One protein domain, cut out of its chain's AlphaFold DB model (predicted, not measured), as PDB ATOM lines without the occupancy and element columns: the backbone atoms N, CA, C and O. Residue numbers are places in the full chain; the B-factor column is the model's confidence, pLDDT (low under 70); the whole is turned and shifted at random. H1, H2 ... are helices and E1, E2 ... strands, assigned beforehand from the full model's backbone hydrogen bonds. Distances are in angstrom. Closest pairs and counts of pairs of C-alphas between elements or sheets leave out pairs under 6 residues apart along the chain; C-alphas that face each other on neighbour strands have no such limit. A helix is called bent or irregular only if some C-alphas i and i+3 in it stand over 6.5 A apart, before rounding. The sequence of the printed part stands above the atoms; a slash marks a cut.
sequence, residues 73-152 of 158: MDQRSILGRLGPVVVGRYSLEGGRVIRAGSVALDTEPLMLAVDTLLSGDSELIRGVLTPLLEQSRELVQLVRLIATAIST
ATOM      1  N   MET A  73     -53.498  -9.947  24.466       87.56
ATOM      2  CA  MET A  73     -53.246 -11.178  23.708       87.56
ATOM      3  C   MET A  73     -51.747 -11.471  23.598       87.56
ATOM      4  O   MET A  73     -51.329 -12.609  23.822       87.56
ATOM      5  N   ASP A  74     -50.936 -10.449  23.332       88.44
ATOM      6  CA  ASP A  74     -49.481 -10.578  23.238       88.44
ATOM      7  C   ASP A  74     -48.874 -10.986  24.590       88.44
ATOM      8  O   ASP A  74     -48.089 -11.934  24.668       88.44
ATOM      9  N   GLN A  75     -49.303 -10.344  25.678       87.94
ATOM     10  CA  GLN A  75     -48.934 -10.688  27.054       87.94
ATOM     11  C   GLN A  75     -49.299 -12.131  27.415       87.94
ATOM     12  O   GLN A  75     -48.479 -12.883  27.949       87.94
ATOM     13  N   ARG A  76     -50.515 -12.559  27.067       88.12
ATOM     14  CA  ARG A  76     -50.965 -13.935  27.285       88.12
ATOM     15  C   ARG A  76     -50.130 -14.937  26.492       88.12
ATOM     16  O   ARG A  76     -49.818 -16.008  27.006       88.12
ATOM     17  N   SER A  77     -49.740 -14.584  25.268       87.69
ATOM     18  CA  SER A  77     -48.853 -15.390  24.424       87.69
ATOM     19  C   SER A  77     -47.438 -15.495  25.009       87.69
ATOM     20  O   SER A  77     -46.859 -16.581  25.034       87.69
ATOM     21  N   ILE A  78     -46.881 -14.402  25.546       86.44
ATOM     22  CA  ILE A  78     -45.595 -14.415  26.269       86.44
ATOM     23  C   ILE A  78     -45.655 -15.385  27.449       86.44
ATOM     24  O   ILE A  78     -44.826 -16.288  27.535       86.44
ATOM     25  N   LEU A  79     -46.660 -15.248  28.312       86.81
ATOM     26  CA  LEU A  79     -46.805 -16.113  29.482       86.81
ATOM     27  C   LEU A  79     -47.092 -17.570  29.099       86.81
ATOM     28  O   LEU A  79     -46.579 -18.484  29.734       86.81
ATOM     29  N   GLY A  80     -47.871 -17.799  28.040       85.00
ATOM     30  CA  GLY A  80     -48.150 -19.139  27.523       85.00
ATOM     31  C   GLY A  80     -46.894 -19.880  27.056       85.00
ATOM     32  O   GLY A  80     -46.806 -21.093  27.229       85.00
ATOM     33  N   ARG A  81     -45.889 -19.161  26.532       86.06
ATOM     34  CA  ARG A  81     -44.595 -19.739  26.123       86.06
ATOM     35  C   ARG A  81     -43.731 -20.227  27.286       86.06
ATOM     36  O   ARG A  81     -42.816 -21.012  27.057       86.06
ATOM     37  N   LEU A  82     -44.003 -19.787  28.514       83.69
ATOM     38  CA  LEU A  82     -43.292 -20.276  29.699       83.69
ATOM     39  C   LEU A  82     -43.706 -21.706  30.078       83.69
ATOM     40  O   LEU A  82     -42.976 -22.378  30.800       83.69
ATOM     41  N   GLY A  83     -44.853 -22.180  29.578       80.38
ATOM     42  CA  GLY A  83     -45.440 -23.450  29.996       80.38
ATOM     43  C   GLY A  83     -46.026 -23.393  31.416       80.38
ATOM     44  O   GLY A  83     -46.117 -22.318  32.016       80.38
ATOM     45  N   PRO A  84     -46.475 -24.540  31.957       83.69
ATOM     46  CA  PRO A  84     -47.042 -24.597  33.297       83.69
ATOM     47  C   PRO A  84     -45.956 -24.389  34.360       83.69
ATOM     48  O   PRO A  84     -45.001 -25.159  34.448       83.69
ATOM     49  N   VAL A  85     -46.124 -23.365  35.197       85.94
ATOM     50  CA  VAL A  85     -45.258 -23.094  36.357       85.94
ATOM     51  C   VAL A  85     -46.084 -23.283  37.620       85.94
ATOM     52  O   VAL A  85     -47.128 -22.654  37.759       85.94
ATOM     53  N   VAL A  86     -45.637 -24.135  38.541       87.81
ATOM     54  CA  VAL A  86     -46.387 -24.466  39.761       87.81
ATOM     55  C   VAL A  86     -45.578 -24.090  40.993       87.81
ATOM     56  O   VAL A  86     -44.410 -24.457  41.113       87.81
ATOM     57  N   VAL A  87     -46.212 -23.377  41.922       87.06
ATOM     58  CA  VAL A  87     -45.659 -23.052  43.241       87.06
ATOM     59  C   VAL A  87     -46.743 -23.269  44.286       87.06
ATOM     60  O   VAL A  87     -47.748 -22.556  44.313       87.06
ATOM     61  N   GLY A  88     -46.537 -24.257  45.159       87.50
ATOM     62  CA  GLY A  88     -47.507 -24.608  46.193       87.50
ATOM     63  C   GLY A  88     -48.874 -24.924  45.587       87.50
ATOM     64  O   GLY A  88     -49.008 -25.868  44.809       87.50
ATOM     65  N   ARG A  89     -49.893 -24.131  45.938       88.81
ATOM     66  CA  ARG A  89     -51.273 -24.306  45.439       88.81
ATOM     67  C   ARG A  89     -51.606 -23.492  44.185       88.81
ATOM     68  O   ARG A  89     -52.762 -23.510  43.757       88.81
ATOM     69  N   TYR A  90     -50.640 -22.753  43.648       90.69
ATOM     70  CA  TYR A  90     -50.824 -21.865  42.506       90.69
ATOM     71  C   TYR A  90     -50.146 -22.435  41.261       90.69
ATOM     72  O   TYR A  90     -48.995 -22.873  41.321       90.69
ATOM     73  N   SER A  91     -50.841 -22.393  40.127       90.19
ATOM     74  CA  SER A  91     -50.325 -22.790  38.816       90.19
ATOM     75  C   SER A  91     -50.484 -21.656  37.806       90.19
ATOM     76  O   SER A  91     -51.488 -20.953  37.799       90.19
ATOM     77  N   LEU A  92     -49.492 -21.454  36.942       89.69
ATOM     78  CA  LEU A  92     -49.621 -20.620  35.752       89.69
ATOM     79  C   LEU A  92     -50.188 -21.475  34.618       89.69
ATOM     80  O   LEU A  92     -49.532 -22.407  34.158       89.69
ATOM     81  N   GLU A  93     -51.378 -21.134  34.138       87.69
ATOM     82  CA  GLU A  93     -52.057 -21.844  33.055       87.69
ATOM     83  C   GLU A  93     -52.597 -20.847  32.029       87.69
ATOM     84  O   GLU A  93     -53.355 -19.931  32.350       87.69
ATOM     85  N   GLY A  94     -52.175 -20.991  30.768       82.00
ATOM     86  CA  GLY A  94     -52.667 -20.158  29.665       82.00
ATOM     87  C   GLY A  94     -52.520 -18.649  29.898       82.00
ATOM     88  O   GLY A  94     -53.369 -17.884  29.437       82.00
ATOM     89  N   GLY A  95     -51.487 -18.228  30.638       84.00
ATOM     90  CA  GLY A  95     -51.211 -16.828  30.969       84.00
ATOM     91  C   GLY A  95     -52.014 -16.250  32.136       84.00
ATOM     92  O   GLY A  95     -52.137 -15.028  32.231       84.00
ATOM     93  N   ARG A  96     -52.579 -17.098  33.001       89.00
ATOM     94  CA  ARG A  96     -53.262 -16.708  34.244       89.00
ATOM     95  C   ARG A  96     -52.780 -17.563  35.404       89.00
ATOM     96  O   ARG A  96     -52.421 -18.719  35.200       89.00
ATOM     97  N   VAL A  97     -52.802 -17.015  36.613       89.69
ATOM     98  CA  VAL A  97     -52.539 -17.800  37.821       89.69
ATOM     99  C   VAL A  97     -53.846 -18.404  38.311       89.69
ATOM    100  O   VAL A  97     -54.801 -17.680  38.600       89.69
ATOM    101  N   ILE A  98     -53.873 -19.723  38.435       91.12
ATOM    102  CA  ILE A  98     -55.001 -20.519  38.899       91.12
ATOM    103  C   ILE A  98     -54.699 -21.057  40.298       91.12
ATOM    104  O   ILE A  98     -53.569 -21.423  40.620       91.12
ATOM    105  N   ARG A  99     -55.727 -21.113  41.145       90.50
ATOM    106  CA  ARG A  99     -55.711 -21.767  42.454       90.50
ATOM    107  C   ARG A  99     -56.991 -22.573  42.607       90.50
ATOM    108  O   ARG A  99     -58.078 -22.001  42.587       90.50
ATOM    109  N   ALA A 100     -56.862 -23.886  42.798       85.06
ATOM    110  CA  ALA A 100     -58.002 -24.794  42.985       85.06
ATOM    111  C   ALA A 100     -59.106 -24.639  41.908       85.06
ATOM    112  O   ALA A 100     -60.291 -24.684  42.220       85.06
ATOM    113  N   GLY A 101     -58.713 -24.418  40.647       82.75
ATOM    114  CA  GLY A 101     -59.636 -24.240  39.518       82.75
ATOM    115  C   GLY A 101     -60.197 -22.823  39.333       82.75
ATOM    116  O   GLY A 101     -60.885 -22.578  38.346       82.75
ATOM    117  N   SER A 102     -59.875 -21.879  40.222       85.88
ATOM    118  CA  SER A 102     -60.291 -20.475  40.119       85.88
ATOM    119  C   SER A 102     -59.130 -19.568  39.727       85.88
ATOM    120  O   SER A 102     -57.994 -19.791  40.147       85.88
ATOM    121  N   VAL A 103     -59.406 -18.510  38.962       87.56
ATOM    122  CA  VAL A 103     -58.397 -17.495  38.627       87.56
ATOM    123  C   VAL A 103     -58.057 -16.692  39.881       87.56
ATOM    124  O   VAL A 103     -58.912 -16.009  40.438       87.56
ATOM    125  N   ALA A 104     -56.809 -16.795  40.327       87.75
ATOM    126  CA  ALA A 104     -56.270 -16.019  41.437       87.75
ATOM    127  C   ALA A 104     -55.627 -14.707  40.966       87.75
ATOM    128  O   ALA A 104     -55.705 -13.704  41.667       87.75
ATOM    129  N   LEU A 105     -54.999 -14.709  39.785       89.19
ATOM    130  CA  LEU A 105     -54.412 -13.513  39.181       89.19
ATOM    131  C   LEU A 105     -54.582 -13.555  37.660       89.19
ATOM    132  O   LEU A 105     -54.094 -14.473  36.994       89.19
ATOM    133  N   ASP A 106     -55.283 -12.563  37.119       89.44
ATOM    134  CA  ASP A 106     -55.467 -12.406  35.677       89.44
ATOM    135  C   ASP A 106     -54.184 -11.938  34.972       89.44
ATOM    136  O   ASP A 106     -53.230 -11.470  35.593       89.44
ATOM    137  N   THR A 107     -54.177 -12.043  33.643       87.81
ATOM    138  CA  THR A 107     -53.030 -11.703  32.787       87.81
ATOM    139  C   THR A 107     -52.547 -10.261  32.975       87.81
ATOM    140  O   THR A 107     -51.346 -10.036  33.080       87.81
ATOM    141  N   GLU A 108     -53.462  -9.289  33.045       87.88
ATOM    142  CA  GLU A 108     -53.132  -7.860  33.174       87.88
ATOM    143  C   GLU A 108     -52.426  -7.532  34.507       87.88
ATOM    144  O   GLU A 108     -51.303  -7.028  34.461       87.88
ATOM    145  N   PRO A 109     -52.987  -7.859  35.693       88.94
ATOM    146  CA  PRO A 109     -52.303  -7.601  36.961       88.94
ATOM    147  C   PRO A 109     -51.039  -8.456  37.147       88.94
ATOM    148  O   PRO A 109     -50.087  -7.995  37.775       88.94
ATOM    149  N   LEU A 110     -50.989  -9.668  36.578       89.81
ATOM    150  CA  LEU A 110     -49.775 -10.486  36.569       89.81
ATOM    151  C   LEU A 110     -48.650  -9.803  35.789       89.81
ATOM    152  O   LEU A 110     -47.545  -9.674  36.309       89.81
ATOM    153  N   MET A 111     -48.922  -9.350  34.564       90.38
ATOM    154  CA  MET A 111     -47.914  -8.669  33.755       90.38
ATOM    155  C   MET A 111     -47.493  -7.341  34.362       90.38
ATOM    156  O   MET A 111     -46.305  -7.057  34.370       90.38
ATOM    157  N   LEU A 112     -48.415  -6.581  34.964       90.06
ATOM    158  CA  LEU A 112     -48.054  -5.372  35.705       90.06
ATOM    159  C   LEU A 112     -47.060  -5.683  36.834       90.06
ATOM    160  O   LEU A 112     -46.065  -4.977  36.995       90.06
ATOM    161  N   ALA A 113     -47.305  -6.749  37.601       90.00
ATOM    162  CA  ALA A 113     -46.407  -7.168  38.671       90.00
ATOM    163  C   ALA A 113     -45.044  -7.621  38.139       90.00
ATOM    164  O   ALA A 113     -44.014  -7.281  38.720       90.00
ATOM    165  N   VAL A 114     -45.025  -8.345  37.019       90.31
ATOM    166  CA  VAL A 114     -43.786  -8.772  36.366       90.31
ATOM    167  C   VAL A 114     -43.006  -7.578  35.820       90.31
ATOM    168  O   VAL A 114     -41.834  -7.437  36.154       90.31
ATOM    169  N   ASP A 115     -43.637  -6.687  35.061       90.25
ATOM    170  CA  ASP A 115     -42.996  -5.496  34.490       90.25
ATOM    171  C   ASP A 115     -42.424  -4.598  35.596       90.25
ATOM    172  O   ASP A 115     -41.312  -4.086  35.480       90.25
ATOM    173  N   THR A 116     -43.142  -4.479  36.716       90.38
ATOM    174  CA  THR A 116     -42.678  -3.744  37.899       90.38
ATOM    175  C   THR A 116     -41.465  -4.413  38.553       90.38
ATOM    176  O   THR A 116     -40.548  -3.733  39.002       90.38
ATOM    177  N   LEU A 117     -41.409  -5.746  38.600       89.88
ATOM    178  CA  LEU A 117     -40.219  -6.458  39.081       89.88
ATOM    179  C   LEU A 117     -39.023  -6.278  38.147       89.88
ATOM    180  O   LEU A 117     -37.895  -6.171  38.622       89.88
ATOM    181  N   LEU A 118     -39.270  -6.242  36.839       88.88
ATOM    182  CA  LEU A 118     -38.240  -6.058  35.820       88.88
ATOM    183  C   LEU A 118     -37.730  -4.614  35.742       88.88
ATOM    184  O   LEU A 118     -36.580  -4.412  35.359       88.88
ATOM    185  N   SER A 119     -38.536  -3.621  36.130       89.88
ATOM    186  CA  SER A 119     -38.105  -2.217  36.179       89.88
ATOM    187  C   SER A 119     -37.065  -1.949  37.273       89.88
ATOM    188  O   SER A 119     -36.286  -1.005  37.158       89.88
ATOM    189  N   GLY A 120     -37.040  -2.773  38.328       86.56
ATOM    190  CA  GLY A 120     -36.126  -2.627  39.463       86.56
ATOM    191  C   GLY A 120     -36.501  -1.509  40.446       86.56
ATOM    192  O   GLY A 120     -35.765  -1.277  41.407       86.56
ATOM    193  N   ASP A 121     -37.637  -0.834  40.251       90.56
ATOM    194  CA  ASP A 121     -38.098   0.232  41.143       90.56
ATOM    195  C   ASP A 121     -38.608  -0.346  42.471       90.56
ATOM    196  O   ASP A 121     -39.653  -0.994  42.553       90.56
ATOM    197  N   SER A 122     -37.866  -0.090  43.545       86.69
ATOM    198  CA  SER A 122     -38.145  -0.661  44.863       86.69
ATOM    199  C   SER A 122     -39.443  -0.156  45.505       86.69
ATOM    200  O   SER A 122     -40.017  -0.873  46.330       86.69
ATOM    201  N   GLU A 123     -39.915   1.050  45.174       89.06
ATOM    202  CA  GLU A 123     -41.176   1.575  45.710       89.06
ATOM    203  C   GLU A 123     -42.368   0.946  44.998       89.06
ATOM    204  O   GLU A 123     -43.283   0.443  45.656       89.06
ATOM    205  N   LEU A 124     -42.311   0.880  43.667       88.44
ATOM    206  CA  LEU A 124     -43.353   0.239  42.869       88.44
ATOM    207  C   LEU A 124     -43.428  -1.265  43.154       88.44
ATOM    208  O   LEU A 124     -44.519  -1.798  43.357       88.44
ATOM    209  N   ILE A 125     -42.281  -1.947  43.263       87.94
ATOM    210  CA  ILE A 125     -42.225  -3.372  43.622       87.94
ATOM    211  C   ILE A 125     -42.915  -3.613  44.962       87.94
ATOM    212  O   ILE A 125     -43.674  -4.573  45.101       87.94
ATOM    213  N   ARG A 126     -42.686  -2.744  45.952       88.50
ATOM    214  CA  ARG A 126     -43.356  -2.849  47.251       88.50
ATOM    215  C   ARG A 126     -44.858  -2.637  47.100       88.50
ATOM    216  O   ARG A 126     -45.625  -3.440  47.618       88.50
ATOM    217  N   GLY A 127     -45.275  -1.614  46.357       87.50
ATOM    218  CA  GLY A 127     -46.688  -1.324  46.112       87.50
ATOM    219  C   GLY A 127     -47.444  -2.492  45.474       87.50
ATOM    220  O   GLY A 127     -48.552  -2.803  45.902       87.50
ATOM    221  N   VAL A 128     -46.832  -3.185  44.509       88.69
ATOM    222  CA  VAL A 128     -47.484  -4.303  43.808       88.69
ATOM    223  C   VAL A 128     -47.370  -5.630  44.567       88.69
ATOM    224  O   VAL A 128     -48.316  -6.417  44.565       88.69
ATOM    225  N   LEU A 129     -46.251  -5.902  45.249       89.00
ATOM    226  CA  LEU A 129     -46.070  -7.172  45.960       89.00
ATOM    227  C   LEU A 129     -46.746  -7.224  47.333       89.00
ATOM    228  O   LEU A 129     -47.126  -8.319  47.740       89.00
ATOM    229  N   THR A 130     -46.907  -6.107  48.049       88.94
ATOM    230  CA  THR A 130     -47.583  -6.083  49.361       88.94
ATOM    231  C   THR A 130     -48.974  -6.735  49.332       88.94
ATOM    232  O   THR A 130     -49.172  -7.684  50.094       88.94
ATOM    233  N   PRO A 131     -49.912  -6.349  48.440       88.31
ATOM    234  CA  PRO A 131     -51.240  -6.971  48.411       88.31
ATOM    235  C   PRO A 131     -51.193  -8.455  48.018       88.31
ATOM    236  O   PRO A 131     -52.026  -9.245  48.457       88.31
ATOM    237  N   LEU A 132     -50.206  -8.872  47.217       87.62
ATOM    238  CA  LEU A 132     -50.008 -10.284  46.878       87.62
ATOM    239  C   LEU A 132     -49.465 -11.076  48.075       87.62
ATOM    240  O   LEU A 132     -49.857 -12.224  48.280       87.62
ATOM    241  N   LEU A 133     -48.590 -10.468  48.879       89.31
ATOM    242  CA  LEU A 133     -48.004 -11.067  50.077       89.31
ATOM    243  C   LEU A 133     -49.050 -11.259  51.183       89.31
ATOM    244  O   LEU A 133     -49.014 -12.279  51.871       89.31
ATOM    245  N   GLU A 134     -49.977 -10.306  51.327       88.75
ATOM    246  CA  GLU A 134     -51.134 -10.404  52.230       88.75
ATOM    247  C   GLU A 134     -52.036 -11.594  51.876       88.75
ATOM    248  O   GLU A 134     -52.596 -12.231  52.766       88.75
ATOM    249  N   GLN A 135     -52.135 -11.940  50.589       84.56
ATOM    250  CA  GLN A 135     -52.876 -13.116  50.135       84.56
ATOM    251  C   GLN A 135     -52.083 -14.414  50.324       84.56
ATOM    252  O   GLN A 135     -52.597 -15.383  50.886       84.56
ATOM    253  N   SER A 136     -50.852 -14.478  49.802       87.88
ATOM    254  CA  SER A 136     -49.988 -15.653  49.922       87.88
ATOM    255  C   SER A 136     -48.531 -15.367  49.555       87.88
ATOM    256  O   SER A 136     -48.217 -14.784  48.517       87.88
ATOM    257  N   ARG A 137     -47.606 -15.923  50.344       89.06
ATOM    258  CA  ARG A 137     -46.169 -15.934  50.017       89.06
ATOM    259  C   ARG A 137     -45.855 -16.750  48.760       89.06
ATOM    260  O   ARG A 137     -44.965 -16.378  48.002       89.06
ATOM    261  N   GLU A 138     -46.601 -17.830  48.522       89.56
ATOM    262  CA  GLU A 138     -46.435 -18.699  47.346       89.56
ATOM    263  C   GLU A 138     -46.744 -17.940  46.051       89.56
ATOM    264  O   GLU A 138     -46.046 -18.098  45.051       89.56
ATOM    265  N   LEU A 139     -47.748 -17.056  46.090       87.69
ATOM    266  CA  LEU A 139     -48.139 -16.230  44.950       87.69
ATOM    267  C   LEU A 139     -47.024 -15.248  44.570       87.69
ATOM    268  O   LEU A 139     -46.669 -15.135  43.400       87.69
ATOM    269  N   VAL A 140     -46.408 -14.592  45.557       90.88
ATOM    270  CA  VAL A 140     -45.261 -13.698  45.325       90.88
ATOM    271  C   VAL A 140     -44.068 -14.458  44.745       90.88
ATOM    272  O   VAL A 140     -43.401 -13.962  43.833       90.88
ATOM    273  N   GLN A 141     -43.795 -15.664  45.244       91.25
ATOM    274  CA  GLN A 141     -42.717 -16.501  44.719       91.25
ATOM    275  C   GLN A 141     -42.979 -16.919  43.267       91.25
ATOM    276  O   GLN A 141     -42.062 -16.854  42.450       91.25
ATOM    277  N   LEU A 142     -44.221 -17.276  42.925       90.88
ATOM    278  CA  LEU A 142     -44.614 -17.585  41.551       90.88
ATOM    279  C   LEU A 142     -44.389 -16.391  40.617       90.88
ATOM    280  O   LEU A 142     -43.757 -16.543  39.576       90.88
ATOM    281  N   VAL A 143     -44.844 -15.195  41.002       90.69
ATOM    282  CA  VAL A 143     -44.670 -13.978  40.191       90.69
ATOM    283  C   VAL A 143     -43.186 -13.662  39.973       90.69
ATOM    284  O   VAL A 143     -42.786 -13.337  38.857       90.69
ATOM    285  N   ARG A 144     -42.342 -13.823  41.002       91.62
ATOM    286  CA  ARG A 144     -40.883 -13.655  40.870       91.62
ATOM    287  C   ARG A 144     -40.267 -14.664  39.904       91.62
ATOM    288  O   ARG A 144     -39.468 -14.266  39.066       91.62
ATOM    289  N   LEU A 145     -40.656 -15.938  39.990       90.62
ATOM    290  CA  LEU A 145     -40.184 -16.973  39.066       90.62
ATOM    291  C   LEU A 145     -40.587 -16.671  37.622       90.62
ATOM    292  O   LEU A 145     -39.763 -16.813  36.723       90.62
ATOM    293  N   ILE A 146     -41.821 -16.210  37.405       89.62
ATOM    294  CA  ILE A 146     -42.298 -15.783  36.086       89.62
ATOM    295  C   ILE A 146     -41.458 -14.609  35.577       89.62
ATOM    296  O   ILE A 146     -40.974 -14.664  34.450       89.62
ATOM    297  N   ALA A 147     -41.223 -13.585  36.402       90.19
ATOM    298  CA  ALA A 147     -40.395 -12.443  36.019       90.19
ATOM    299  C   ALA A 147     -38.978 -12.878  35.613       90.19
ATOM    300  O   ALA A 147     -38.495 -12.485  34.553       90.19
ATOM    301  N   THR A 148     -38.346 -13.762  36.392       89.19
ATOM    302  CA  THR A 148     -37.033 -14.330  36.050       89.19
ATOM    303  C   THR A 148     -37.077 -15.144  34.754       89.19
ATOM    304  O   THR A 148     -36.172 -15.043  33.927       89.19
ATOM    305  N   ALA A 149     -38.125 -15.938  34.539       86.88
ATOM    306  CA  ALA A 149     -38.274 -16.739  33.328       86.88
ATOM    307  C   ALA A 149     -38.481 -15.873  32.072       86.88
ATOM    308  O   ALA A 149     -38.016 -16.249  31.000       86.88
ATOM    309  N   ILE A 150     -39.124 -14.708  32.204       85.69
ATOM    310  CA  ILE A 150     -39.281 -13.732  31.114       85.69
ATOM    311  C   ILE A 150     -37.980 -12.962  30.858       85.69
ATOM    312  O   ILE A 150     -37.632 -12.736  29.701       85.69
ATOM    313  N   SER A 151     -37.244 -12.571  31.905       84.38
ATOM    314  CA  SER A 151     -35.974 -11.845  31.748       84.38
ATOM    315  C   SER A 151     -34.850 -12.711  31.194       84.38
ATOM    316  O   SER A 151     -33.898 -12.195  30.611       84.38
ATOM    317  N   THR A 152     -34.920 -14.024  31.412       77.94
ATOM    318  CA  THR A 152     -33.888 -14.945  30.941       77.94
ATOM    319  C   THR A 152     -34.143 -15.256  29.466       77.94
ATOM    320  O   THR A 152     -35.189 -15.820  29.142       77.94
TER     321      THR A 152
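AT A GLANCE: This is residues 73 to 152 of the 158 residues of an uncharacterized protein of Pseudomonas syringae pv. helianthi (UniProt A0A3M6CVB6). A small, strongly twisted sheet of four strands, E1 to E4, has the longest helix, H4, packed over one face; H2 and H3 fold back on each other as a helical hairpin that packs on H4, with H3 reaching farther from the sheet. The short H1 lies at the end of the sheet where E2 turns into E3. The printed part has 80 residues, with four named helices and four named strands in the order H1 E1 E2 E3 E4 H2 H3 H4. The sheet runs E1 E2 E3 E4, all antiparallel, and the class is mixed, helices and strands. The whole is compact and rounded, with a radius of gyration of the C-alphas of 11.5 A and spans of 31 by 26 by 19 A.

IN THESE COORDINATES: H1, residues 73 to 80, begins at C-alpha 73 (-53.246, -11.178, 23.708) and is 10.2 A long. E1 is residues 85 to 87, E2 residues 90 to 93, E3 residues 96 to 99 and E4 residues 102 to 105, with lengths of 6.9, 9.5, 9.9 and 9.2 A. H2, residues 107 to 119, is 18.0 A long and begins at C-alpha 107 (-53.030, -11.703, 32.787). H3, residues 122 to 135, is 20.0 A long and only just irregular: C-alphas 128 and 131 are 6.51 A apart. H4, residues 137 to 151, is 21.3 A long and ends at C-alpha 151 (-35.974, -11.845, 31.748).

HOW THE PARTS SIT: The strands form a meander, each the antiparallel neighbour of the one before. Within hydrogen-bond range are N 92 and O 85 of E1 and E2, 2.8 A, N 91 and O 98 of E2 and E3, 2.9 A, and N 99 and O 102 of E3 and E4, 2.8 A. H4 is on one face of the sheet, making two layers, helix over sheet; its height over the sheet is 8.6 A, and it runs along the strands over E2, at 23 degrees on the local plane. H1 and H2 only graze the sheet, with residues 76 to 80 and 107 to 111. H2 is the hub. It touches H4 at a steep tilt of 69 degrees, only just short of about perpendicular, the same way; their closest C-alphas, Val 114 and Ala 147, are 5.0 A apart. With residues 107 to 111 alone H2 touches H1, about perpendicular at 75 degrees, closest at the C-alphas of Arg 76 and Thr 107, 6.3 A. H2 and H3 form a helical hairpin at a steep tilt of 41 degrees, closest at the C-alphas of Thr 116 and Ile 125, 5.8 A. H3 and H4 form another at 44 degrees, closest at the C-alphas of Leu 132 and Val 140, 6.0 A. H3 is not on the sheet, and it is apart from H1. Every O i to N i+4 pair is within hydrogen-bond range in H1, H2 and H4; in H3 it is 8 of 10.

THE WHOLE: The two C-alphas farthest apart, those of Gly 101 and Asp 121, are 32.6 A apart. The printed part has no cut, and the links between its named elements are tight. The mean pLDDT of the printed part is 88.0, and no printed residue is under 70.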